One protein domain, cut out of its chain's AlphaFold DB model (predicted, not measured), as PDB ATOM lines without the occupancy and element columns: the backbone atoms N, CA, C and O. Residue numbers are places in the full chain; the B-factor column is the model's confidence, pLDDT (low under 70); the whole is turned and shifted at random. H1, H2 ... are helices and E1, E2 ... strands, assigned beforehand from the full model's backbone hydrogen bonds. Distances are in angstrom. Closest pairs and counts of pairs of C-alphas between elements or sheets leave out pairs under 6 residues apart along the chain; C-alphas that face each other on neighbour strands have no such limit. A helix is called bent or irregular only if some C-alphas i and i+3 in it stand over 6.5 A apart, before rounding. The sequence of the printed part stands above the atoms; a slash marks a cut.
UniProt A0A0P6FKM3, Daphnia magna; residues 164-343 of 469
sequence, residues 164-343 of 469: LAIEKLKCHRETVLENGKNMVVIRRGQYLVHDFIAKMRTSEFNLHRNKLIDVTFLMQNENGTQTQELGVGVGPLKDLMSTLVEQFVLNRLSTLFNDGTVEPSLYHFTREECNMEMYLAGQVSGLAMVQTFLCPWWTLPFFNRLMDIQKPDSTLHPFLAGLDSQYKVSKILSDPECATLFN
ATOM      1  N   LEU A 164     -25.372  63.293   1.065       54.53
ATOM      2  CA  LEU A 164     -24.764  62.697  -0.125       54.53
ATOM      3  C   LEU A 164     -23.506  61.879   0.206       54.53
ATOM      4  O   LEU A 164     -23.341  60.764  -0.280       54.53
ATOM      5  N   ALA A 165     -22.645  62.385   1.091       56.50
ATOM      6  CA  ALA A 165     -21.435  61.681   1.509       56.50
ATOM      7  C   ALA A 165     -21.754  60.442   2.372       56.50
ATOM      8  O   ALA A 165     -21.137  59.390   2.207       56.50
ATOM      9  N   ILE A 166     -22.775  60.517   3.238       56.53
ATOM     10  CA  ILE A 166     -23.274  59.354   3.988       56.53
ATOM     11  C   ILE A 166     -23.892  58.318   3.040       56.53
ATOM     12  O   ILE A 166     -23.681  57.120   3.227       56.53
ATOM     13  N   GLU A 167     -24.641  58.741   2.020       62.09
ATOM     14  CA  GLU A 167     -25.171  57.836   0.993       62.09
ATOM     15  C   GLU A 167     -24.057  57.159   0.189       62.09
ATOM     16  O   GLU A 167     -24.118  55.949  -0.028       62.09
ATOM     17  N   LYS A 168     -22.996  57.887  -0.172       64.31
ATOM     18  CA  LYS A 168     -21.812  57.311  -0.823       64.31
ATOM     19  C   LYS A 168     -21.096  56.293   0.056       64.31
ATOM     20  O   LYS A 168     -20.756  55.218  -0.429       64.31
ATOM     21  N   LEU A 169     -20.917  56.579   1.348       64.56
ATOM     22  CA  LEU A 169     -20.342  55.622   2.298       64.56
ATOM     23  C   LEU A 169     -21.212  54.367   2.447       64.56
ATOM     24  O   LEU A 169     -20.683  53.256   2.487       64.56
ATOM     25  N   LYS A 170     -22.542  54.521   2.502       65.44
ATOM     26  CA  LYS A 170     -23.488  53.394   2.535       65.44
ATOM     27  C   LYS A 170     -23.404  52.553   1.266       65.44
ATOM     28  O   LYS A 170     -23.256  51.341   1.368       65.44
ATOM     29  N   CYS A 171     -23.413  53.194   0.101       73.62
ATOM     30  CA  CYS A 171     -23.246  52.529  -1.186       73.62
ATOM     31  C   CYS A 171     -21.911  51.772  -1.236       73.62
ATOM     32  O   CYS A 171     -21.878  50.583  -1.539       73.62
ATOM     33  N   HIS A 172     -20.809  52.410  -0.830       73.44
ATOM     34  CA  HIS A 172     -19.502  51.756  -0.770       73.44
ATOM     35  C   HIS A 172     -19.523  50.535   0.152       73.44
ATOM     36  O   HIS A 172     -19.094  49.458  -0.254       73.44
ATOM     37  N   ARG A 173     -20.097  50.657   1.355       74.31
ATOM     38  CA  ARG A 173     -20.286  49.538   2.289       74.31
ATOM     39  C   ARG A 173     -21.068  48.385   1.657       74.31
ATOM     40  O   ARG A 173     -20.654  47.241   1.793       74.31
ATOM     41  N   GLU A 174     -22.159  48.672   0.957       78.44
ATOM     42  CA  GLU A 174     -22.971  47.661   0.267       78.44
ATOM     43  C   GLU A 174     -22.216  46.988  -0.888       78.44
ATOM     44  O   GLU A 174     -22.456  45.819  -1.174       78.44
ATOM     45  N   THR A 175     -21.269  47.684  -1.526       79.69
ATOM     46  CA  THR A 175     -20.449  47.095  -2.599       79.69
ATOM     47  C   THR A 175     -19.330  46.184  -2.103       79.69
ATOM     48  O   THR A 175     -18.906  45.296  -2.842       79.69
ATOM     49  N   VAL A 176     -18.815  46.412  -0.889       78.81
ATOM     50  CA  VAL A 176     -17.664  45.665  -0.351       78.81
ATOM     51  C   VAL A 176     -18.051  44.602   0.670       78.81
ATOM     52  O   VAL A 176     -17.258  43.689   0.901       78.81
ATOM     53  N   LEU A 177     -19.235  44.708   1.286       81.44
ATOM     54  CA  LEU A 177     -19.700  43.730   2.263       81.44
ATOM     55  C   LEU A 177     -20.583  42.648   1.642       81.44
ATOM     56  O   LEU A 177     -21.505  42.912   0.875       81.44
ATOM     57  N   GLU A 178     -20.326  41.412   2.048       84.94
ATOM     58  CA  GLU A 178     -21.122  40.240   1.716       84.94
ATOM     59  C   GLU A 178     -22.220  40.001   2.758       84.94
ATOM     60  O   GLU A 178     -22.099  40.353   3.937       84.94
ATOM     61  N   ASN A 179     -23.283  39.316   2.334       79.25
ATOM     62  CA  ASN A 179     -24.345  38.896   3.240       79.25
ATOM     63  C   ASN A 179     -23.822  37.934   4.322       79.25
ATOM     64  O   ASN A 179     -23.059  37.000   4.060       79.25
ATOM     65  N   GLY A 180     -24.316  38.123   5.545       79.44
ATOM     66  CA  GLY A 180     -23.965  37.318   6.713       79.44
ATOM     67  C   GLY A 180     -23.184  38.106   7.760       79.44
ATOM     68  O   GLY A 180     -22.987  39.315   7.642       79.44
ATOM     69  N   LYS A 181     -22.767  37.404   8.818       82.38
ATOM     70  CA  LYS A 181     -22.050  37.988   9.954       82.38
ATOM     71  C   LYS A 181     -20.741  37.254  10.225       82.38
ATOM     72  O   LYS A 181     -20.670  36.036  10.067       82.38
ATOM     73  N   ASN A 182     -19.728  38.004  10.635       84.75
ATOM     74  CA  ASN A 182     -18.491  37.517  11.220       84.75
ATOM     75  C   ASN A 182     -18.582  37.735  12.734       84.75
ATOM     76  O   ASN A 182     -18.524  38.871  13.206       84.75
ATOM     77  N   MET A 183     -18.815  36.654  13.476       82.31
ATOM     78  CA  MET A 183     -19.006  36.719  14.922       82.31
ATOM     79  C   MET A 183     -17.651  36.853  15.614       82.31
ATOM     80  O   MET A 183     -16.771  36.006  15.460       82.31
ATOM     81  N   VAL A 184     -17.498  37.899  16.417       83.44
ATOM     82  CA  VAL A 184     -16.285  38.178  17.177       83.44
ATOM     83  C   VAL A 184     -16.630  38.200  18.657       83.44
ATOM     84  O   VAL A 184     -17.391  39.044  19.121       83.44
ATOM     85  N   VAL A 185     -16.058  37.261  19.404       82.44
ATOM     86  CA  VAL A 185     -16.221  37.167  20.855       82.44
ATOM     87  C   VAL A 185     -14.910  37.580  21.509       82.44
ATOM     88  O   VAL A 185     -13.878  36.966  21.240       82.44
ATOM     89  N   ILE A 186     -14.943  38.622  22.337       83.38
ATOM     90  CA  ILE A 186     -13.751  39.209  22.967       83.38
ATOM     91  C   ILE A 186     -14.041  39.631  24.405       83.38
ATOM     92  O   ILE A 186     -15.186  39.899  24.768       83.38
ATOM     93  N   ARG A 187     -13.009  39.696  25.250       77.81
ATOM     94  CA  ARG A 187     -13.165  40.134  26.643       77.81
ATOM     95  C   ARG A 187     -13.278  41.656  26.716       77.81
ATOM     96  O   ARG A 187     -12.525  42.372  26.057       77.81
ATOM     97  N   ARG A 188     -14.203  42.156  27.538       71.88
ATOM     98  CA  ARG A 188     -14.309  43.592  27.839       71.88
ATOM     99  C   ARG A 188     -13.251  43.980  28.880       71.88
ATOM    100  O   ARG A 188     -12.958  43.197  29.779       71.88
ATOM    101  N   GLY A 189     -12.682  45.183  28.772       66.69
ATOM    102  CA  GLY A 189     -11.689  45.711  29.721       66.69
ATOM    103  C   GLY A 189     -10.270  45.789  29.149       66.69
ATOM    104  O   GLY A 189     -10.092  46.022  27.957       66.69
ATOM    105  N   GLN A 190      -9.253  45.608  29.999       63.62
ATOM    106  CA  GLN A 190      -7.844  45.906  29.674       63.62
ATOM    107  C   GLN A 190      -7.265  45.102  28.493       63.62
ATOM    108  O   GLN A 190      -6.324  45.556  27.850       63.62
ATOM    109  N   TYR A 191      -7.834  43.937  28.170       72.62
ATOM    110  CA  TYR A 191      -7.351  43.065  27.089       72.62
ATOM    111  C   TYR A 191      -8.121  43.211  25.771       72.62
ATOM    112  O   TYR A 191      -7.833  42.487  24.821       72.62
ATOM    113  N   LEU A 192      -9.077  44.140  25.683       81.25
ATOM    114  CA  LEU A 192      -9.972  44.281  24.531       81.25
ATOM    115  C   LEU A 192      -9.213  44.481  23.210       81.25
ATOM    116  O   LEU A 192      -9.488  43.791  22.228       81.25
ATOM    117  N   VAL A 193      -8.229  45.387  23.198       80.56
ATOM    118  CA  VAL A 193      -7.397  45.650  22.013       80.56
ATOM    119  C   VAL A 193      -6.612  44.400  21.623       80.56
ATOM    120  O   VAL A 193      -6.633  43.986  20.468       80.56
ATOM    121  N   HIS A 194      -5.958  43.766  22.597       84.75
ATOM    122  CA  HIS A 194      -5.154  42.571  22.368       84.75
ATOM    123  C   HIS A 194      -5.989  41.419  21.787       84.75
ATOM    124  O   HIS A 194      -5.597  40.812  20.792       84.75
ATOM    125  N   ASP A 195      -7.158  41.145  22.367       85.31
ATOM    126  CA  ASP A 195      -8.043  40.060  21.936       85.31
ATOM    127  C   ASP A 195      -8.547  40.260  20.508       85.31
ATOM    128  O   ASP A 195      -8.560  39.317  19.713       85.31
ATOM    129  N   PHE A 196      -8.931  41.488  20.158       89.62
ATOM    130  CA  PHE A 196      -9.410  41.768  18.812       89.62
ATOM    131  C   PHE A 196      -8.299  41.630  17.767       89.62
ATOM    132  O   PHE A 196      -8.503  40.997  16.731       89.62
ATOM    133  N   ILE A 197      -7.104  42.153  18.054       90.06
ATOM    134  CA  ILE A 197      -5.951  42.032  17.151       90.06
ATOM    135  C   ILE A 197      -5.530  40.568  16.995       90.06
ATOM    136  O   ILE A 197      -5.268  40.119  15.878       90.06
ATOM    137  N   ALA A 198      -5.541  39.789  18.079       88.38
ATOM    138  CA  ALA A 198      -5.308  38.350  18.012       88.38
ATOM    139  C   ALA A 198      -6.350  37.655  17.120       88.38
ATOM    140  O   ALA A 198      -5.985  36.836  16.275       88.38
ATOM    141  N   LYS A 199      -7.635  38.024  17.234       89.25
ATOM    142  CA  LYS A 199      -8.699  37.472  16.384       89.25
ATOM    143  C   LYS A 199      -8.507  37.846  14.912       89.25
ATOM    144  O   LYS A 199      -8.638  36.968  14.061       89.25
ATOM    145  N   MET A 200      -8.127  39.086  14.599       88.44
ATOM    146  CA  MET A 200      -7.834  39.532  13.227       88.44
ATOM    147  C   MET A 200      -6.728  38.721  12.542       88.44
ATOM    148  O   MET A 200      -6.768  38.509  11.330       88.44
ATOM    149  N   ARG A 201      -5.756  38.232  13.317       87.94
ATOM    150  CA  ARG A 201      -4.653  37.400  12.816       87.94
ATOM    151  C   ARG A 201      -5.073  35.957  12.505       87.94
ATOM    152  O   ARG A 201      -4.301  35.220  11.899       87.94
ATOM    153  N   THR A 202      -6.282  35.535  12.878       87.62
ATOM    154  CA  THR A 202      -6.767  34.171  12.612       87.62
ATOM    155  C   THR A 202      -7.215  33.981  11.160       87.62
ATOM    156  O   THR A 202      -7.760  34.885  10.524       87.62
ATOM    157  N   SER A 203      -7.034  32.770  10.627       83.81
ATOM    158  CA  SER A 203      -7.534  32.390   9.298       83.81
ATOM    159  C   SER A 203      -9.063  32.464   9.210       83.81
ATOM    160  O   SER A 203      -9.598  32.890   8.190       83.81
ATOM    161  N   GLU A 204      -9.756  32.119  10.297       84.00
ATOM    162  CA  GLU A 204     -11.217  32.187  10.416       84.00
ATOM    163  C   GLU A 204     -11.739  33.616  10.221       84.00
ATOM    164  O   GLU A 204     -12.619  33.846   9.390       84.00
ATOM    165  N   PHE A 205     -11.164  34.593  10.933       86.44
ATOM    166  CA  PHE A 205     -11.560  35.989  10.768       86.44
ATOM    167  C   PHE A 205     -11.324  36.456   9.329       86.44
ATOM    168  O   PHE A 205     -12.188  37.093   8.730       86.44
ATOM    169  N   ASN A 206     -10.179  36.086   8.751       81.62
ATOM    170  CA  ASN A 206      -9.824  36.454   7.386       81.62
ATOM    171  C   ASN A 206     -10.759  35.847   6.328       81.62
ATOM    172  O   ASN A 206     -11.047  36.513   5.336       81.62
ATOM    173  N   LEU A 207     -11.292  34.641   6.552       82.75
ATOM    174  CA  LEU A 207     -12.272  34.000   5.665       82.75
ATOM    175  C   LEU A 207     -13.614  34.754   5.622       82.75
ATOM    176  O   LEU A 207     -14.371  34.644   4.658       82.75
ATOM    177  N   HIS A 208     -13.933  35.510   6.672       83.19
ATOM    178  CA  HIS A 208     -15.214  36.201   6.835       83.19
ATOM    179  C   HIS A 208     -15.073  37.719   6.991       83.19
ATOM    180  O   HIS A 208     -16.025  38.397   7.373       83.19
ATOM    181  N   ARG A 209     -13.910  38.282   6.649       80.12
ATOM    182  CA  ARG A 209     -13.595  39.711   6.825       80.12
ATOM    183  C   ARG A 209     -14.486  40.671   6.026       80.12
ATOM    184  O   ARG A 209     -14.658  41.817   6.423       80.12
ATOM    185  N   ASN A 210     -15.094  40.203   4.936       82.50
ATOM    186  CA  ASN A 210     -16.029  41.000   4.134       82.50
ATOM    187  C   ASN A 210     -17.473  40.927   4.654       82.50
ATOM    188  O   ASN A 210     -18.364  41.500   4.045       82.50
ATOM    189  N   LYS A 211     -17.755  40.224   5.752       86.00
ATOM    190  CA  LYS A 211     -19.098  40.190   6.348       86.00
ATOM    191  C   LYS A 211     -19.249  41.286   7.401       86.00
ATOM    192  O   LYS A 211     -18.268  41.878   7.856       86.00
ATOM    193  N   LEU A 212     -20.489  41.543   7.813       83.06
ATOM    194  CA  LEU A 212     -20.757  42.426   8.945       83.06
ATOM    195  C   LEU A 212     -20.159  41.846  10.220       83.06
ATOM    196  O   LEU A 212     -20.418  40.688  10.542       83.06
ATOM    197  N   ILE A 213     -19.397  42.640  10.963       84.69
ATOM    198  CA  ILE A 213     -18.877  42.189  12.254       84.69
ATOM    199  C   ILE A 213     -19.983  42.290  13.298       84.69
ATOM    200  O   ILE A 213     -20.653  43.314  13.412       84.69
ATOM    201  N   ASP A 214     -20.166  41.221  14.062       82.44
ATOM    202  CA  ASP A 214     -21.053  41.201  15.219       82.44
ATOM    203  C   ASP A 214     -20.223  40.870  16.456       82.44
ATOM    204  O   ASP A 214     -19.484  39.883  16.464       82.44
ATOM    205  N   VAL A 215     -20.287  41.729  17.471       79.81
ATOM    206  CA  VAL A 215     -19.369  41.696  18.614       79.81
ATOM    207  C   VAL A 215     -20.117  41.249  19.853       79.81
ATOM    208  O   VAL A 215     -21.111  41.850  20.245       79.81
ATOM    209  N   THR A 216     -19.595  40.218  20.507       79.81
ATOM    210  CA  THR A 216     -20.050  39.783  21.827       79.81
ATOM    211  C   THR A 216     -18.946  40.023  22.843       79.81
ATOM    212  O   THR A 216     -17.826  39.532  22.685       79.81
ATOM    213  N   PHE A 217     -19.270  40.763  23.901       78.31
ATOM    214  CA  PHE A 217     -18.343  41.016  24.992       78.31
ATOM    215  C   PHE A 217     -18.500  39.969  26.095       78.31
ATOM    216  O   PHE A 217     -19.599  39.719  26.595       78.31
ATOM    217  N   LEU A 218     -17.381  39.370  26.499       74.00
ATOM    218  CA  LEU A 218     -17.296  38.548  27.700       74.00
ATOM    219  C   LEU A 218     -16.949  39.444  28.890       74.00
ATOM    220  O   LEU A 218     -15.913  40.115  28.876       74.00
ATOM    221  N   MET A 219     -17.789  39.428  29.923       67.19
ATOM    222  CA  MET A 219     -17.508  40.054  31.212       67.19
ATOM    223  C   MET A 219     -17.054  38.992  32.209       67.19
ATOM    224  O   MET A 219     -17.698  37.955  32.360       67.19
ATOM    225  N   GLN A 220     -15.949  39.243  32.906       60.41
ATOM    226  CA  GLN A 220     -15.590  38.470  34.092       60.41
ATOM    227  C   GLN A 220     -16.183  39.158  35.318       60.41
ATOM    228  O   GLN A 220     -15.849  40.305  35.602       60.41
ATOM    229  N   ASN A 221     -17.051  38.456  36.046       58.53
ATOM    230  CA  ASN A 221     -17.476  38.910  37.367       58.53
ATOM    231  C   ASN A 221     -16.354  38.667  38.390       58.53
ATOM    232  O   ASN A 221     -15.501  37.803  38.181       58.53
ATOM    233  N   GLU A 222     -16.410  39.357  39.534       51.81
ATOM    234  CA  GLU A 222     -15.439  39.247  40.643       51.81
ATOM    235  C   GLU A 222     -15.231  37.801  41.148       51.81
ATOM    236  O   GLU A 222     -14.180  37.474  41.689       51.81
ATOM    237  N   ASN A 223     -16.190  36.907  40.887       52.44
ATOM    238  CA  ASN A 223     -16.141  35.487  41.251       52.44
ATOM    239  C   ASN A 223     -15.592  34.565  40.137       52.44
ATOM    240  O   ASN A 223     -15.694  33.345  40.244       52.44
ATOM    241  N   GLY A 224     -15.067  35.109  39.036       54.88
ATOM    242  CA  GLY A 224     -14.492  34.341  37.922       54.88
ATOM    243  C   GLY A 224     -15.501  33.740  36.933       54.88
ATOM    244  O   GLY A 224     -15.103  33.231  35.886       54.88
ATOM    245  N   THR A 225     -16.807  33.828  37.198       52.38
ATOM    246  CA  THR A 225     -17.860  33.449  36.240       52.38
ATOM    247  C   THR A 225     -17.907  34.422  35.062       52.38
ATOM    248  O   THR A 225     -18.067  35.629  35.259       52.38
ATOM    249  N   GLN A 226     -17.804  33.886  33.842       56.47
ATOM    250  CA  GLN A 226     -17.981  34.650  32.609       56.47
ATOM    251  C   GLN A 226     -19.470  34.866  32.339       56.47
ATOM    252  O   GLN A 226     -20.231  33.907  32.220       56.47
ATOM    253  N   THR A 227     -19.884  36.122  32.221       56.44
ATOM    254  CA  THR A 227     -21.218  36.488  31.740       56.44
ATOM    255  C   THR A 227     -21.097  37.084  30.342       56.44
ATOM    256  O   THR A 227     -20.156  37.820  30.043       56.44
ATOM    257  N   GLN A 228     -22.011  36.706  29.447       59.09
ATOM    258  CA  GLN A 228     -22.066  37.271  28.102       59.09
ATOM    259  C   GLN A 228     -22.928  38.524  28.134       59.09
ATOM    260  O   GLN A 228     -24.117  38.459  28.449       59.09
ATOM    261  N   GLU A 229     -22.344  39.656  27.763       56.97
ATOM    262  CA  GLU A 229     -23.142  40.801  27.364       56.97
ATOM    263  C   GLU A 229     -23.556  40.561  25.911       56.97
ATOM    264  O   GLU A 229     -22.761  40.704  24.976       56.97
ATOM    265  N   LEU A 230     -24.805  40.129  25.726       51.09
ATOM    266  CA  LEU A 230     -25.447  40.068  24.417       51.09
ATOM    267  C   LEU A 230     -25.655  41.502  23.928       51.09
ATOM    268  O   LEU A 230     -26.716  42.105  24.088       51.09
ATOM    269  N   GLY A 231     -24.601  42.056  23.346       48.09
ATOM    270  CA  GLY A 231     -24.638  43.310  22.631       48.09
ATOM    271  C   GLY A 231     -25.441  43.145  21.345       48.09
ATOM    272  O   GLY A 231     -24.884  42.889  20.287       48.09
ATOM    273  N   VAL A 232     -26.766  43.259  21.412       41.16
ATOM    274  CA  VAL A 232     -27.602  43.213  20.209       41.16
ATOM    275  C   VAL A 232     -27.534  44.576  19.512       41.16
ATOM    276  O   VAL A 232     -28.206  45.518  19.926       41.16
ATOM    277  N   GLY A 233     -26.742  44.699  18.439       48.00
ATOM    278  CA  GLY A 233     -26.800  45.845  17.517       48.00
ATOM    279  C   GLY A 233     -25.463  46.524  17.197       48.00
ATOM    280  O   GLY A 233     -24.390  45.981  17.413       48.00
ATOM    281  N   VAL A 234     -25.538  47.736  16.634       52.00
ATOM    282  CA  VAL A 234     -24.381  48.503  16.113       52.00
ATOM    283  C   VAL A 234     -23.540  49.157  17.228       52.00
ATOM    284  O   VAL A 234     -22.385  49.501  16.996       52.00
ATOM    285  N   GLY A 235     -24.093  49.318  18.437       62.25
ATOM    286  CA  GLY A 235     -23.434  49.974  19.581       62.25
ATOM    287  C   GLY A 235     -22.134  49.294  20.040       62.25
ATOM    288  O   GLY A 235     -21.088  49.930  19.977       62.25
ATOM    289  N   PRO A 236     -22.149  47.995  20.398       69.44
ATOM    290  CA  PRO A 236     -20.953  47.265  20.840       69.44
ATOM    291  C   PRO A 236     -19.793  47.300  19.837       69.44
ATOM    292  O   PRO A 236     -18.630  47.441  20.213       69.44
ATOM    293  N   LEU A 237     -20.114  47.199  18.544       71.19
ATOM    294  CA  LEU A 237     -19.133  47.291  17.469       71.19
ATOM    295  C   LEU A 237     -18.555  48.705  17.347       71.19
ATOM    296  O   LEU A 237     -17.352  48.846  17.152       71.19
ATOM    297  N   LYS A 238     -19.384  49.751  17.470       65.25
ATOM    298  CA  LYS A 238     -18.916  51.145  17.486       65.25
ATOM    299  C   LYS A 238     -17.978  51.412  18.660       65.25
ATOM    300  O   LYS A 238     -16.908  51.971  18.444       65.25
ATOM    301  N   ASP A 239     -18.334  50.953  19.855       66.94
ATOM    302  CA  ASP A 239     -17.511  51.116  21.060       66.94
ATOM    303  C   ASP A 239     -16.153  50.410  20.914       66.94
ATOM    304  O   ASP A 239     -15.099  50.982  21.218       66.94
ATOM    305  N   LEU A 240     -16.160  49.184  20.376       76.25
ATOM    306  CA  LEU A 240     -14.945  48.441  20.045       76.25
ATOM    307  C   LEU A 240     -14.080  49.203  19.037       76.25
ATOM    308  O   LEU A 240     -12.887  49.390  19.269       76.25
ATOM    309  N   MET A 241     -14.670  49.641  17.922       76.81
ATOM    310  CA  MET A 241     -13.937  50.330  16.859       76.81
ATOM    311  C   MET A 241     -13.368  51.664  17.337       76.81
ATOM    312  O   MET A 241     -12.225  51.965  17.014       76.81
ATOM    313  N   SER A 242     -14.101  52.414  18.165       65.44
ATOM    314  CA  SER A 242     -13.595  53.644  18.789       65.44
ATOM    315  C   SER A 242     -12.360  53.362  19.633       65.44
ATOM    316  O   SER A 242     -11.311  53.968  19.430       65.44
ATOM    317  N   THR A 243     -12.452  52.355  20.505       72.69
ATOM    318  CA  THR A 243     -11.347  51.965  21.389       72.69
ATOM    319  C   THR A 243     -10.116  51.532  20.592       72.69
ATOM    320  O   THR A 243      -8.999  51.937  20.900       72.69
ATOM    321  N   LEU A 244     -10.298  50.726  19.543       78.94
ATOM    322  CA  LEU A 244      -9.201  50.270  18.688       78.94
ATOM    323  C   LEU A 244      -8.563  51.423  17.913       78.94
ATOM    324  O   LEU A 244      -7.344  51.509  17.805       78.94
ATOM    325  N   VAL A 245      -9.360  52.329  17.370       72.31
ATOM    326  CA  VAL A 245      -8.836  53.454  16.602       72.31
ATOM    327  C   VAL A 245      -8.026  54.408  17.492       72.31
ATOM    328  O   VAL A 245      -6.958  54.868  17.089       72.31
ATOM    329  N   GLU A 246      -8.458  54.638  18.728       65.12
ATOM    330  CA  GLU A 246      -7.746  55.497  19.682       65.12
ATOM    331  C   GLU A 246      -6.527  54.816  20.314       65.12
ATOM    332  O   GLU A 246      -5.447  55.394  20.366       65.12
ATOM    333  N   GLN A 247      -6.671  53.582  20.796       70.56
ATOM    334  CA  GLN A 247      -5.624  52.920  21.581       70.56
ATOM    335  C   GLN A 247      -4.694  52.053  20.732       70.56
ATOM    336  O   GLN A 247      -3.551  51.800  21.123       70.56
ATOM    337  N   PHE A 248      -5.159  51.562  19.582       81.25
ATOM    338  CA  PHE A 248      -4.336  50.770  18.678       81.25
ATOM    339  C   PHE A 248      -3.781  51.625  17.547       81.25
ATOM    340  O   PHE A 248      -2.567  51.771  17.459       81.25
ATOM    341  N   VAL A 249      -4.643  52.210  16.712       78.06
ATOM    342  CA  VAL A 249      -4.206  52.879  15.478       78.06
ATOM    343  C   VAL A 249      -3.386  54.128  15.773       78.06
ATOM    344  O   VAL A 249      -2.248  54.215  15.313       78.06
ATOM    345  N   LEU A 250      -3.922  55.070  16.555       69.88
ATOM    346  CA  LEU A 250      -3.244  56.341  16.826       69.88
ATOM    347  C   LEU A 250      -1.848  56.131  17.429       69.88
ATOM    348  O   LEU A 250      -0.893  56.748  16.970       69.88
ATOM    349  N   ASN A 251      -1.719  55.193  18.373       70.56
ATOM    350  CA  ASN A 251      -0.443  54.848  19.005       70.56
ATOM    351  C   ASN A 251       0.610  54.333  18.011       70.56
ATOM    352  O   ASN A 251       1.791  54.612  18.182       70.56
ATOM    353  N   ARG A 252       0.215  53.596  16.962       75.44
ATOM    354  CA  ARG A 252       1.153  53.163  15.908       75.44
ATOM    355  C   ARG A 252       1.506  54.336  15.011       75.44
ATOM    356  O   ARG A 252       2.669  54.553  14.709       75.44
ATOM    357  N   LEU A 253       0.518  55.125  14.606       70.19
ATOM    358  CA  LEU A 253       0.771  56.260  13.722       70.19
ATOM    359  C   LEU A 253       1.658  57.328  14.369       70.19
ATOM    360  O   LEU A 253       2.445  57.962  13.668       70.19
ATOM    361  N   SER A 254       1.595  57.487  15.693       64.88
ATOM    362  CA  SER A 254       2.472  58.405  16.426       64.88
ATOM    363  C   SER A 254       3.948  58.006  16.412       64.88
ATOM    364  O   SER A 254       4.787  58.847  16.714       64.88
ATOM    365  N   THR A 255       4.292  56.766  16.044       65.94
ATOM    366  CA  THR A 255       5.693  56.317  15.952       65.94
ATOM    367  C   THR A 255       6.313  56.524  14.567       65.94
ATOM    368  O   THR A 255       7.386  55.987  14.295       65.94
ATOM    369  N   LEU A 256       5.637  57.240  13.660       63.16
ATOM    370  CA  LEU A 256       6.146  57.514  12.314       63.16
ATOM    371  C   LEU A 256       6.989  58.783  12.258       63.16
ATOM    372  O   LEU A 256       6.516  59.880  12.568       63.16
ATOM    373  N   PHE A 257       8.191  58.647  11.714       63.19
ATOM    374  CA  PHE A 257       9.016  59.771  11.299       63.19
ATOM    375  C   PHE A 257       8.406  60.528  10.123       63.19
ATOM    376  O   PHE A 257       7.539  60.034   9.397       63.19
ATOM    377  N   ASN A 258       8.888  61.754   9.918       59.19
ATOM    378  CA  ASN A 258       8.437  62.664   8.860       59.19
ATOM    379  C   ASN A 258       8.486  62.051   7.456       59.19
ATOM    380  O   ASN A 258       7.629  62.368   6.641       59.19
ATOM    381  N   ASP A 259       9.415  61.132   7.208       61.47
ATOM    382  CA  ASP A 259       9.578  60.400   5.949       61.47
ATOM    383  C   ASP A 259       8.736  59.111   5.856       61.47
ATOM    384  O   ASP A 259       8.906  58.328   4.924       61.47
ATOM    385  N   GLY A 260       7.838  58.871   6.816       62.00
ATOM    386  CA  GLY A 260       6.972  57.694   6.859       62.00
ATOM    387  C   GLY A 260       7.673  56.426   7.346       62.00
ATOM    388  O   GLY A 260       7.111  55.341   7.228       62.00
ATOM    389  N   THR A 261       8.891  56.519   7.885       68.69
ATOM    390  CA  THR A 261       9.575  55.363   8.478       68.69
ATOM    391  C   THR A 261       9.173  55.155   9.941       68.69
ATOM    392  O   THR A 261       8.805  56.096  10.640       68.69
ATOM    393  N   VAL A 262       9.204  53.903  10.407       65.94
ATOM    394  CA  VAL A 262       8.923  53.531  11.806       65.94
ATOM    395  C   VAL A 262      10.239  53.261  12.519       65.94
ATOM    396  O   VAL A 262      11.071  52.529  11.979       65.94
ATOM    397  N   GLU A 263      10.419  53.798  13.728       62.41
ATOM    398  CA  GLU A 263      11.570  53.456  14.568       62.41
ATOM    399  C   GLU A 263      11.386  52.065  15.211       62.41
ATOM    400  O   GLU A 263      10.450  51.878  15.994       62.41
ATOM    401  N   PRO A 264      12.259  51.076  14.937       58.75
ATOM    402  CA  PRO A 264      12.132  49.727  15.509       58.75
ATOM    403  C   PRO A 264      12.370  49.669  17.033       58.75
ATOM    404  O   PRO A 264      11.919  48.750  17.719       58.75
ATOM    405  N   SER A 265      13.067  50.672  17.579       54.56
ATOM    406  CA  SER A 265      13.497  50.759  18.981       54.56
ATOM    407  C   SER A 265      12.343  50.924  19.981       54.56
ATOM    408  O   SER A 265      12.500  50.552  21.141       54.56
ATOM    409  N   LEU A 266      11.177  51.419  19.546       51.06
ATOM    410  CA  LEU A 266      10.055  51.778  20.429       51.06
ATOM    411  C   LEU A 266       9.321  50.578  21.052       51.06
ATOM    412  O   LEU A 266       8.660  50.744  22.075       51.06
ATOM    413  N   TYR A 267       9.446  49.378  20.473       55.34
ATOM    414  CA  TYR A 267       8.731  48.176  20.939       55.34
ATOM    415  C   TYR A 267       9.579  46.896  20.956       55.34
ATOM    416  O   TYR A 267       9.027  45.807  21.096       55.34
ATOM    417  N   HIS A 268      10.902  47.002  20.801       67.06
ATOM    418  CA  HIS A 268      11.779  45.846  20.551       67.06
ATOM    419  C   HIS A 268      11.326  44.995  19.351       67.06
ATOM    420  O   HIS A 268      11.498  43.779  19.341       67.06
ATOM    421  N   PHE A 269      10.736  45.639  18.344       72.62
ATOM    422  CA  PHE A 269      10.277  44.974  17.135       72.62
ATOM    423  C   PHE A 269      11.346  45.031  16.052       72.62
ATOM    424  O   PHE A 269      12.092  46.000  15.915       72.62
ATOM    425  N   THR A 270      11.392  43.984  15.244       80.56
ATOM    426  CA  THR A 270      12.055  44.002  13.943       80.56
ATOM    427  C   THR A 270      11.326  44.948  12.988       80.56
ATOM    428  O   THR A 270      10.162  45.315  13.179       80.56
ATOM    429  N   ARG A 271      11.998  45.343  11.904       77.69
ATOM    430  CA  ARG A 271      11.394  46.210  10.885       77.69
ATOM    431  C   ARG A 271      10.179  45.546  10.229       77.69
ATOM    432  O   ARG A 271       9.194  46.216   9.921       77.69
ATOM    433  N   GLU A 272      10.241  44.237  10.028       82.06
ATOM    434  CA  GLU A 272       9.154  43.416   9.508       82.06
ATOM    435  C   GLU A 272       7.936  43.437  10.442       82.06
ATOM    436  O   GLU A 272       6.808  43.621   9.981       82.06
ATOM    437  N   GLU A 273       8.156  43.321  11.752       82.44
ATOM    438  CA  GLU A 273       7.099  43.396  12.766       82.44
ATOM    439  C   GLU A 273       6.476  44.794  12.839       82.44
ATOM    440  O   GLU A 273       5.251  44.912  12.872       82.44
ATOM    441  N   CYS A 274       7.279  45.861  12.755       80.62
ATOM    442  CA  CYS A 274       6.770  47.231  12.647       80.62
ATOM    443  C   CYS A 274       5.883  47.421  11.407       80.62
ATOM    444  O   CYS A 274       4.800  48.004  11.493       80.62
ATOM    445  N   ASN A 275       6.312  46.903  10.252       84.94
ATOM    446  CA  ASN A 275       5.524  46.964   9.021       84.94
ATOM    447  C   ASN A 275       4.206  46.188   9.158       84.94
ATOM    448  O   ASN A 275       3.170  46.650   8.677       84.94
ATOM    449  N   MET A 276       4.227  45.036   9.831       86.38
ATOM    450  CA  MET A 276       3.031  44.237  10.096       86.38
ATOM    451  C   MET A 276       2.055  44.961  11.031       86.38
ATOM    452  O   MET A 276       0.858  45.005  10.752       86.38
ATOM    453  N   GLU A 277       2.543  45.575  12.111       85.94
ATOM    454  CA  GLU A 277       1.716  46.375  13.023       85.94
ATOM    455  C   GLU A 277       1.084  47.573  12.308       85.94
ATOM    456  O   GLU A 277      -0.103  47.850  12.487       85.94
ATOM    457  N   MET A 278       1.839  48.242  11.434       85.88
ATOM    458  CA  MET A 278       1.314  49.326  10.605       85.88
ATOM    459  C   MET A 278       0.245  48.857   9.629       85.88
ATOM    460  O   MET A 278      -0.788  49.511   9.472       85.88
ATOM    461  N   TYR A 279       0.460  47.707   9.000       88.94
ATOM    462  CA  TYR A 279      -0.533  47.087   8.135       88.94
ATOM    463  C   TYR A 279      -1.820  46.748   8.901       88.94
ATOM    464  O   TYR A 279      -2.917  47.082   8.451       88.94
ATOM    465  N   LEU A 280      -1.707  46.170  10.100       89.56
ATOM    466  CA  LEU A 280      -2.855  45.896  10.967       89.56
ATOM    467  C   LEU A 280      -3.581  47.185  11.379       89.56
ATOM    468  O   LEU A 280      -4.810  47.220  11.369       89.56
ATOM    469  N   ALA A 281      -2.854  48.263  11.681       86.88
ATOM    470  CA  ALA A 281      -3.447  49.559  12.016       86.88
ATOM    471  C   ALA A 281      -4.249  50.144  10.840       86.88
ATOM    472  O   ALA A 281      -5.351  50.669  11.032       86.88
ATOM    473  N   GLY A 282      -3.746  49.978   9.615       86.81
ATOM    474  CA  GLY A 282      -4.482  50.307   8.396       86.81
ATOM    475  C   GLY A 282      -5.777  49.501   8.272       86.81
ATOM    476  O   GLY A 282      -6.844  50.070   8.041       86.81
ATOM    477  N   GLN A 283      -5.717  48.187   8.506       90.12
ATOM    478  CA  GLN A 283      -6.898  47.317   8.445       90.12
ATOM    479  C   GLN A 283      -7.965  47.686   9.480       90.12
ATOM    480  O   GLN A 283      -9.144  47.759   9.139       90.12
ATOM    481  N   VAL A 284      -7.564  47.954  10.725       88.94
ATOM    482  CA  VAL A 284      -8.471  48.404  11.795       88.94
ATOM    483  C   VAL A 284      -9.148  49.722  11.420       88.94
ATOM    484  O   VAL A 284     -10.356  49.868  11.601       88.94
ATOM    485  N   SER A 285      -8.400  50.661  10.837       83.38
ATOM    486  CA  SER A 285      -8.955  51.935  10.365       83.38
ATOM    487  C   SER A 285      -9.996  51.721   9.268       83.38
ATOM    488  O   SER A 285     -11.096  52.268   9.330       83.38
ATOM    489  N   GLY A 286      -9.695  50.865   8.289       82.81
ATOM    490  CA  GLY A 286     -10.641  50.549   7.221       82.81
ATOM    491  C   GLY A 286     -11.897  49.837   7.727       82.81
ATOM    492  O   GLY A 286     -13.005  50.148   7.285       82.81
ATOM    493  N   LEU A 287     -11.741  48.935   8.701       85.69
ATOM    494  CA  LEU A 287     -12.847  48.279   9.398       85.69
ATOM    495  C   LEU A 287     -13.761  49.294  10.081       85.69
ATOM    496  O   LEU A 287     -14.972  49.262   9.866       85.69
ATOM    497  N   ALA A 288     -13.197  50.218  10.858       76.50
ATOM    498  CA  ALA A 288     -13.953  51.261  11.537       76.50
ATOM    499  C   ALA A 288     -14.784  52.094  10.540       76.50
ATOM    500  O   ALA A 288     -15.997  52.269  10.726       76.50
ATOM    501  N   MET A 289     -14.171  52.504   9.427       74.69
ATOM    502  CA  MET A 289     -14.821  53.324   8.403       74.69
ATOM    503  C   MET A 289     -15.958  52.589   7.686       74.69
ATOM    504  O   MET A 289     -17.032  53.155   7.501       74.69
ATOM    505  N   VAL A 290     -15.774  51.323   7.308       75.94
ATOM    506  CA  VAL A 290     -16.786  50.585   6.532       75.94
ATOM    507  C   VAL A 290     -17.858  49.940   7.405       75.94
ATOM    508  O   VAL A 290     -19.038  49.957   7.053       75.94
ATOM    509  N   GLN A 291     -17.483  49.379   8.553       75.75
ATOM    510  CA  GLN A 291     -18.415  48.657   9.422       75.75
ATOM    511  C   GLN A 291     -19.273  49.615  10.253       75.75
ATOM    512  O   GLN A 291     -20.452  49.342  10.502       75.75
ATOM    513  N   THR A 292     -18.692  50.745  10.672       67.19
ATOM    514  CA  THR A 292     -19.320  51.653  11.644       67.19
ATOM    515  C   THR A 292     -19.440  53.104  11.197       67.19
ATOM    516  O   THR A 292     -20.054  53.889  11.921       67.19
ATOM    517  N   PHE A 293     -18.913  53.453  10.016       67.12
ATOM    518  CA  PHE A 293     -18.764  54.843   9.563       67.12
ATOM    519  C   PHE A 293     -17.953  55.704  10.537       67.12
ATOM    520  O   PHE A 293     -18.124  56.918  10.597       67.12
ATOM    521  N   LEU A 294     -17.066  55.067  11.307       62.53
ATOM    522  CA  LEU A 294     -16.154  55.750  12.205       62.53
ATOM    523  C   LEU A 294     -14.891  56.113  11.429       62.53
ATOM    524  O   LEU A 294     -14.143  55.238  11.000       62.53
ATOM    525  N   CYS A 295     -14.655  57.408  11.274       64.19
ATOM    526  CA  CYS A 295     -13.436  57.948  10.700       64.19
ATOM    527  C   CYS A 295     -12.989  59.128  11.563       64.19
ATOM    528  O   CYS A 295     -13.687  60.145  11.607       64.19
ATOM    529  N   PRO A 296     -11.875  59.006  12.291       58.34
ATOM    530  CA  PRO A 296     -11.324  60.128  13.025       58.34
ATOM    531  C   PRO A 296     -10.939  61.284  12.110       58.34
ATOM    532  O   PRO A 296     -10.440  61.102  11.000       58.34
ATOM    533  N   TRP A 297     -11.061  62.495  12.640       54.03
ATOM    534  CA  TRP A 297     -10.662  63.722  11.953       54.03
ATOM    535  C   TRP A 297      -9.176  63.724  11.530       54.03
ATOM    536  O   TRP A 297      -8.811  64.403  10.573       54.03
ATOM    537  N   TRP A 298      -8.306  62.965  12.213       59.34
ATOM    538  CA  TRP A 298      -6.870  62.882  11.906       59.34
ATOM    539  C   TRP A 298      -6.540  61.926  10.754       59.34
ATOM    540  O   TRP A 298      -5.417  61.943  10.250       59.34
ATOM    541  N   THR A 299      -7.492  61.107  10.302       63.72
ATOM    542  CA  THR A 299      -7.244  60.083   9.278       63.72
ATOM    543  C   THR A 299      -6.924  60.691   7.915       63.72
ATOM    544  O   THR A 299      -5.990  60.234   7.262       63.72
ATOM    545  N   LEU A 300      -7.637  61.743   7.492       61.62
ATOM    546  CA  LEU A 300      -7.423  62.372   6.182       61.62
ATOM    547  C   LEU A 300      -6.074  63.122   6.077       61.62
ATOM    548  O   LEU A 300      -5.343  62.863   5.121       61.62
ATOM    549  N   PRO A 301      -5.675  63.981   7.041       58.69
ATOM    550  CA  PRO A 301      -4.342  64.595   7.034       58.69
ATOM    551  C   PRO A 301      -3.211  63.564   6.992       58.69
ATOM    552  O   PRO A 301      -2.227  63.733   6.274       58.69
ATOM    553  N   PHE A 302      -3.366  62.473   7.743       67.56
ATOM    554  CA  PHE A 302      -2.378  61.407   7.792       67.56
ATOM    555  C   PHE A 302      -2.303  60.615   6.476       67.56
ATOM    556  O   PHE A 302      -1.212  60.334   5.981       67.56
ATOM    557  N   PHE A 303      -3.458  60.297   5.886       71.56
ATOM    558  CA  PHE A 303      -3.549  59.666   4.572       71.56
ATOM    559  C   PHE A 303      -2.837  60.500   3.503       71.56
ATOM    560  O   PHE A 303      -1.972  59.970   2.811       71.56
ATOM    561  N   ASN A 304      -3.130  61.802   3.426       69.69
ATOM    562  CA  ASN A 304      -2.503  62.701   2.455       69.69
ATOM    563  C   ASN A 304      -0.979  62.725   2.612       69.69
ATOM    564  O   ASN A 304      -0.267  62.502   1.640       69.69
ATOM    565  N   ARG A 305      -0.474  62.853   3.848       69.00
ATOM    566  CA  ARG A 305       0.970  62.816   4.121       69.00
ATOM    567  C   ARG A 305       1.630  61.538   3.605       69.00
ATOM    568  O   ARG A 305       2.682  61.605   2.977       69.00
ATOM    569  N   LEU A 306       1.054  60.369   3.887       72.25
ATOM    570  CA  LEU A 306       1.635  59.113   3.410       72.25
ATOM    571  C   LEU A 306       1.594  59.003   1.883       72.25
ATOM    572  O   LEU A 306       2.545  58.488   1.301       72.25
ATOM    573  N   MET A 307       0.529  59.498   1.251       74.44
ATOM    574  CA  MET A 307       0.421  59.556  -0.207       74.44
ATOM    575  C   MET A 307       1.461  60.504  -0.826       74.44
ATOM    576  O   MET A 307       2.029  60.165  -1.859       74.44
ATOM    577  N   ASP A 308       1.761  61.636  -0.183       69.31
ATOM    578  CA  ASP A 308       2.755  62.615  -0.651       69.31
ATOM    579  C   ASP A 308       4.196  62.096  -0.527       69.31
ATOM    580  O   ASP A 308       5.045  62.338  -1.387       69.31
ATOM    581  N   ILE A 309       4.479  61.352   0.545       67.00
ATOM    582  CA  ILE A 309       5.778  60.705   0.778       67.00
ATOM    583  C   ILE A 309       6.001  59.548  -0.206       67.00
ATOM    584  O   ILE A 309       7.141  59.213  -0.553       67.00
ATOM    585  N   GLN A 310       4.919  58.921  -0.664       68.44
ATOM    586  CA  GLN A 310       4.986  57.772  -1.543       68.44
ATOM    587  C   GLN A 310       5.455  58.179  -2.946       68.44
ATOM    588  O   GLN A 310       4.747  58.813  -3.726       68.44
ATOM    589  N   LYS A 311       6.668  57.752  -3.313       63.19
ATOM    590  CA  LYS A 311       7.173  57.917  -4.681       63.19
ATOM    591  C   LYS A 311       6.381  57.018  -5.647       63.19
ATOM    592  O   LYS A 311       6.061  55.889  -5.263       63.19
ATOM    593  N   PRO A 312       6.152  57.439  -6.906       54.72
ATOM    594  CA  PRO A 312       5.380  56.677  -7.899       54.72
ATOM    595  C   PRO A 312       5.842  55.225  -8.108       54.72
ATOM    596  O   PRO A 312       5.020  54.354  -8.368       54.72
ATOM    597  N   ASP A 313       7.140  54.964  -7.923       57.22
ATOM    598  CA  ASP A 313       7.768  53.650  -8.119       57.22
ATOM    599  C   ASP A 313       8.134  52.948  -6.794       57.22
ATOM    600  O   ASP A 313       8.890  51.977  -6.780       57.22
ATOM    601  N   SER A 314       7.646  53.457  -5.657       65.44
ATOM    602  CA  SER A 314       7.930  52.893  -4.332       65.44
ATOM    603  C   SER A 314       6.846  51.925  -3.867       65.44
ATOM    604  O   SER A 314       5.672  52.035  -4.227       65.44
ATOM    605  N   THR A 315       7.247  50.956  -3.044       71.06
ATOM    606  CA  THR A 315       6.323  50.050  -2.362       71.06
ATOM    607  C   THR A 315       5.328  50.846  -1.519       71.06
ATOM    608  O   THR A 315       5.716  51.734  -0.762       71.06
ATOM    609  N   LEU A 316       4.039  50.510  -1.651       81.50
ATOM    610  CA  LEU A 316       2.955  51.125  -0.883       81.50
ATOM    611  C   LEU A 316       3.253  51.048   0.614       81.50
ATOM    612  O   LEU A 316       3.582  49.974   1.125       81.50
ATOM    613  N   HIS A 317       3.126  52.181   1.309       86.06
ATOM    614  CA  HIS A 317       3.372  52.237   2.747       86.06
ATOM    615  C   HIS A 317       2.499  51.188   3.468       86.06
ATOM    616  O   HIS A 317       1.304  51.103   3.159       86.06
ATOM    617  N   PRO A 318       3.026  50.408   4.436       87.75
ATOM    618  CA  PRO A 318       2.299  49.283   5.029       87.75
ATOM    619  C   PRO A 318       0.926  49.657   5.591       87.75
ATOM    620  O   PRO A 318      -0.035  48.920   5.392       87.75
ATOM    621  N   PHE A 319       0.802  50.837   6.207       86.50
ATOM    622  CA  PHE A 319      -0.492  51.351   6.661       86.50
ATOM    623  C   PHE A 319      -1.491  51.548   5.514       86.50
ATOM    624  O   PHE A 319      -2.628  51.098   5.626       86.50
ATOM    625  N   LEU A 320      -1.083  52.167   4.399       86.00
ATOM    626  CA  LEU A 320      -1.959  52.364   3.237       86.00
ATOM    627  C   LEU A 320      -2.322  51.022   2.597       86.00
ATOM    628  O   LEU A 320      -3.475  50.795   2.241       86.00
ATOM    629  N   ALA A 321      -1.361  50.097   2.533       87.38
ATOM    630  CA  ALA A 321      -1.610  48.737   2.080       87.38
ATOM    631  C   ALA A 321      -2.642  48.028   2.968       87.38
ATOM    632  O   ALA A 321      -3.542  47.373   2.449       87.38
ATOM    633  N   GLY A 322      -2.555  48.187   4.290       88.50
ATOM    634  CA  GLY A 322      -3.528  47.663   5.245       88.50
ATOM    635  C   GLY A 322      -4.910  48.285   5.074       88.50
ATOM    636  O   GLY A 322      -5.904  47.566   4.967       88.50
ATOM    637  N   LEU A 323      -4.952  49.610   4.967       86.44
ATOM    638  CA  LEU A 323      -6.155  50.415   4.772       86.44
ATOM    639  C   LEU A 323      -6.926  50.006   3.505       86.44
ATOM    640  O   LEU A 323      -8.152  49.884   3.526       86.44
ATOM    641  N   ASP A 324      -6.206  49.706   2.425       85.81
ATOM    642  CA  ASP A 324      -6.794  49.292   1.150       85.81
ATOM    643  C   ASP A 324      -6.984  47.788   0.981       85.81
ATOM    644  O   ASP A 324      -7.776  47.376   0.128       85.81
ATOM    645  N   SER A 325      -6.319  46.970   1.800       81.06
ATOM    646  CA  SER A 325      -6.264  45.511   1.634       81.06
ATOM    647  C   SER A 325      -7.625  44.816   1.582       81.06
ATOM    648  O   SER A 325      -7.729  43.720   1.029       81.06
ATOM    649  N   GLN A 326      -8.659  45.429   2.163       72.06
ATOM    650  CA  GLN A 326      -9.999  44.849   2.275       72.06
ATOM    651  C   GLN A 326     -11.057  45.731   1.619       72.06
ATOM    652  O   GLN A 326     -11.834  45.260   0.792       72.06
ATOM    653  N   TYR A 327     -11.061  47.024   1.946       74.38
ATOM    654  CA  TYR A 327     -12.194  47.892   1.632       74.38
ATOM    655  C   TYR A 327     -11.892  48.990   0.612       74.38
ATOM    656  O   TYR A 327     -12.787  49.778   0.316       74.38
ATOM    657  N   LYS A 328     -10.674  49.044   0.047       80.69
ATOM    658  CA  LYS A 328     -10.261  50.075  -0.931       80.69
ATOM    659  C   LYS A 328     -10.585  51.495  -0.443       80.69
ATOM    660  O   LYS A 328     -11.173  52.296  -1.173       80.69
ATOM    661  N   VAL A 329     -10.282  51.763   0.824       76.31
ATOM    662  CA  VAL A 329     -10.687  52.977   1.544       76.31
ATOM    663  C   VAL A 329      -9.999  54.225   0.997       76.31
ATOM    664  O   VAL A 329     -10.561  55.311   1.106       76.31
ATOM    665  N   SER A 330      -8.870  54.097   0.302       73.38
ATOM    666  CA  SER A 330      -8.268  55.193  -0.463       73.38
ATOM    667  C   SER A 330      -9.245  55.819  -1.454       73.38
ATOM    668  O   SER A 330      -9.225  57.027  -1.641       73.38
ATOM    669  N   LYS A 331     -10.180  55.051  -2.033       76.38
ATOM    670  CA  LYS A 331     -11.233  55.610  -2.899       76.38
ATOM    671  C   LYS A 331     -12.219  56.496  -2.144       76.38
ATOM    672  O   LYS A 331     -12.702  57.465  -2.713       76.38
ATOM    673  N   ILE A 332     -12.518  56.152  -0.891       71.44
ATOM    674  CA  ILE A 332     -13.363  56.969  -0.015       71.44
ATOM    675  C   ILE A 332     -12.608  58.244   0.366       71.44
ATOM    676  O   ILE A 332     -13.168  59.329   0.281       71.44
ATOM    677  N   LEU A 333     -11.345  58.122   0.779       70.00
ATOM    678  CA  LEU A 333     -10.544  59.255   1.250       70.00
ATOM    679  C   LEU A 333     -10.172  60.231   0.128       70.00
ATOM    680  O   LEU A 333     -10.061  61.427   0.379       70.00
ATOM    681  N   SER A 334     -10.047  59.739  -1.105       72.31
ATOM    682  CA  SER A 334      -9.808  60.560  -2.294       72.31
ATOM    683  C   SER A 334     -11.082  61.154  -2.912       72.31
ATOM    684  O   SER A 334     -10.971  61.944  -3.848       72.31
ATOM    685  N   ASP A 335     -12.285  60.786  -2.448       70.56
ATOM    686  CA  ASP A 335     -13.536  61.403  -2.913       70.56
ATOM    687  C   ASP A 335     -13.722  62.757  -2.204       70.56
ATOM    688  O   ASP A 335     -13.863  62.770  -0.979       70.56
ATOM    689  N   PRO A 336     -13.770  63.893  -2.928       64.88
ATOM    690  CA  PRO A 336     -13.924  65.216  -2.324       64.88
ATOM    691  C   PRO A 336     -15.175  65.365  -1.450       64.88
ATOM    692  O   PRO A 336     -15.146  66.101  -0.469       64.88
ATOM    693  N   GLU A 337     -16.269  64.669  -1.770       63.94
ATOM    694  CA  GLU A 337     -17.504  64.721  -0.985       63.94
ATOM    695  C   GLU A 337     -17.372  63.922   0.311       63.94
ATOM    696  O   GLU A 337     -17.782  64.394   1.366       63.94
ATOM    697  N   CYS A 338     -16.740  62.748   0.274       61.41
ATOM    698  CA  CYS A 338     -16.404  62.012   1.493       61.41
ATOM    699  C   CYS A 338     -15.356  62.768   2.314       61.41
ATOM    700  O   CYS A 338     -15.472  62.836   3.533       61.41
ATOM    701  N   ALA A 339     -14.398  63.422   1.655       57.12
ATOM    702  CA  ALA A 339     -13.436  64.297   2.301       57.12
ATOM    703  C   ALA A 339     -14.128  65.427   3.068       57.12
ATOM    704  O   ALA A 339     -13.593  65.822   4.088       57.12
ATOM    705  N   THR A 340     -15.327  65.895   2.690       53.75
ATOM    706  CA  THR A 340     -16.082  66.873   3.506       53.75
ATOM    707  C   THR A 340     -16.582  66.330   4.847       53.75
ATOM    708  O   THR A 340     -16.747  67.111   5.776       53.75
ATOM    709  N   LEU A 341     -16.766  65.010   4.991       50.53
ATOM    710  CA  LEU A 341     -17.063  64.385   6.290       50.53
ATOM    711  C   LEU A 341     -15.840  64.374   7.215       50.53
ATOM    712  O   LEU A 341     -15.982  64.244   8.428       50.53
ATOM    713  N   PHE A 342     -14.643  64.472   6.636       52.00
ATOM    714  CA  PHE A 342     -13.359  64.362   7.334       52.00
ATOM    715  C   PHE A 342     -12.610  65.704   7.387       52.00
ATOM    716  O   PHE A 342     -11.731  65.902   8.226       52.00
ATOM    717  N   ASN A 343     -12.987  66.656   6.530       41.28
ATOM    718  CA  ASN A 343     -12.538  68.035   6.535       41.28
ATOM    719  C   ASN A 343     -13.332  68.795   7.589       41.28
ATOM    720  O   ASN A 343     -14.433  69.263   7.332       41.28
TER     721      ASN A 343
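AT A GLANCE: This is residues 164 to 343 of the 469 residues of a protein of Daphnia magna (UniProt A0A0P6FKM3). Two long helices, H4 and H5, pair as a hairpin, with the shorter H7 packed on H5 so that H5 is between H4 and H7, and a small three-stranded sheet is at one end of this layer, its E2 and E3 hairpin reaching away from the helices. H2 packs beside E1 and under H4, while H1, H9, H8 and H6 gather along another side of H5 and H7. The printed part has 180 residues, with nine named helices and three named strands in the order H1 E1 H2 H3 E2 E3 H4 H5 H6 H7 H8 H9; the sheet, E1 E2 E3, is mixed and the class is mostly helix. It is compact, with a radius of gyration of the C-alphas of 16.8 A and spans of 55 by 45 by 28 A.

HOW THE PARTS SIT: E1, residues 178 to 187, is parallel to E2, residues 211 to 220, with N 184 and O 214 2.8 A apart, within hydrogen-bond range. E3, residues 226 to 229, forms an antiparallel hairpin with E2; N 219 and O 227 are 2.9 A apart. H2, residues 192 to 200, and H3, residues 203 to 207, complete a strand-helix-strand unit, parallel neighbour strands joined through helices, with a right-handed crossover from E1 to E2; H3 only grazes the sheet. H4, residues 234 to 253, is on the same face as H2, at a height over the sheet of 12.9 A. H4 and H5, residues 271 to 292, form a helical hairpin at a shallow tilt of 30 degrees; C-alphas 249 and 281 are closest, 4.9 A. H5 touches H7, residues 318 to 327, closest at C-alphas 282 and 323, 4.0 A. H1, residues 164 to 176, touches H9, residues 336 to 342, closest at C-alphas 165 and 338, 5.0 A. H6, residues 299 to 309, only just touches H9, with 3 pairs of C-alphas within 8 A, closest 300 and 342, 6.4 A. H8, residues 330 to 333, only just touches H7 and H9, each only at the corner, with 3 pairs. Every O i to N i+4 pair is within hydrogen-bond range in H1, H2, H3, H5 and H6; H4 has 13 of 16, H7 4 of 6 and H9 1 of 3, with 4 of 4 O i to N i+3 pairs, and H8 is too short for one.

IN THESE COORDINATES: H1 begins at C-alpha 164 (-24.764, 62.697, -0.125). H5 is 31.2 A long, E2 28.0 A, H4 26.4 A and E1 26.2 A. H4 has a kink of 26 degrees near residue 245. H7 is irregular: C-alphas 323 and 326 are 7.2 A apart. H9 ends at C-alpha 342 (-13.359, 64.362, 7.334).

THE WHOLE: The C-alphas of Asn 223 and Asp 313, the two farthest apart, are 57.8 A apart. The printed part has no cut; the link H4 to H5, residues 254 to 270, is long. Mean pLDDT of the printed part is 72.1, with 75 residues under 70, among them 219 to 236 and 254 to 268.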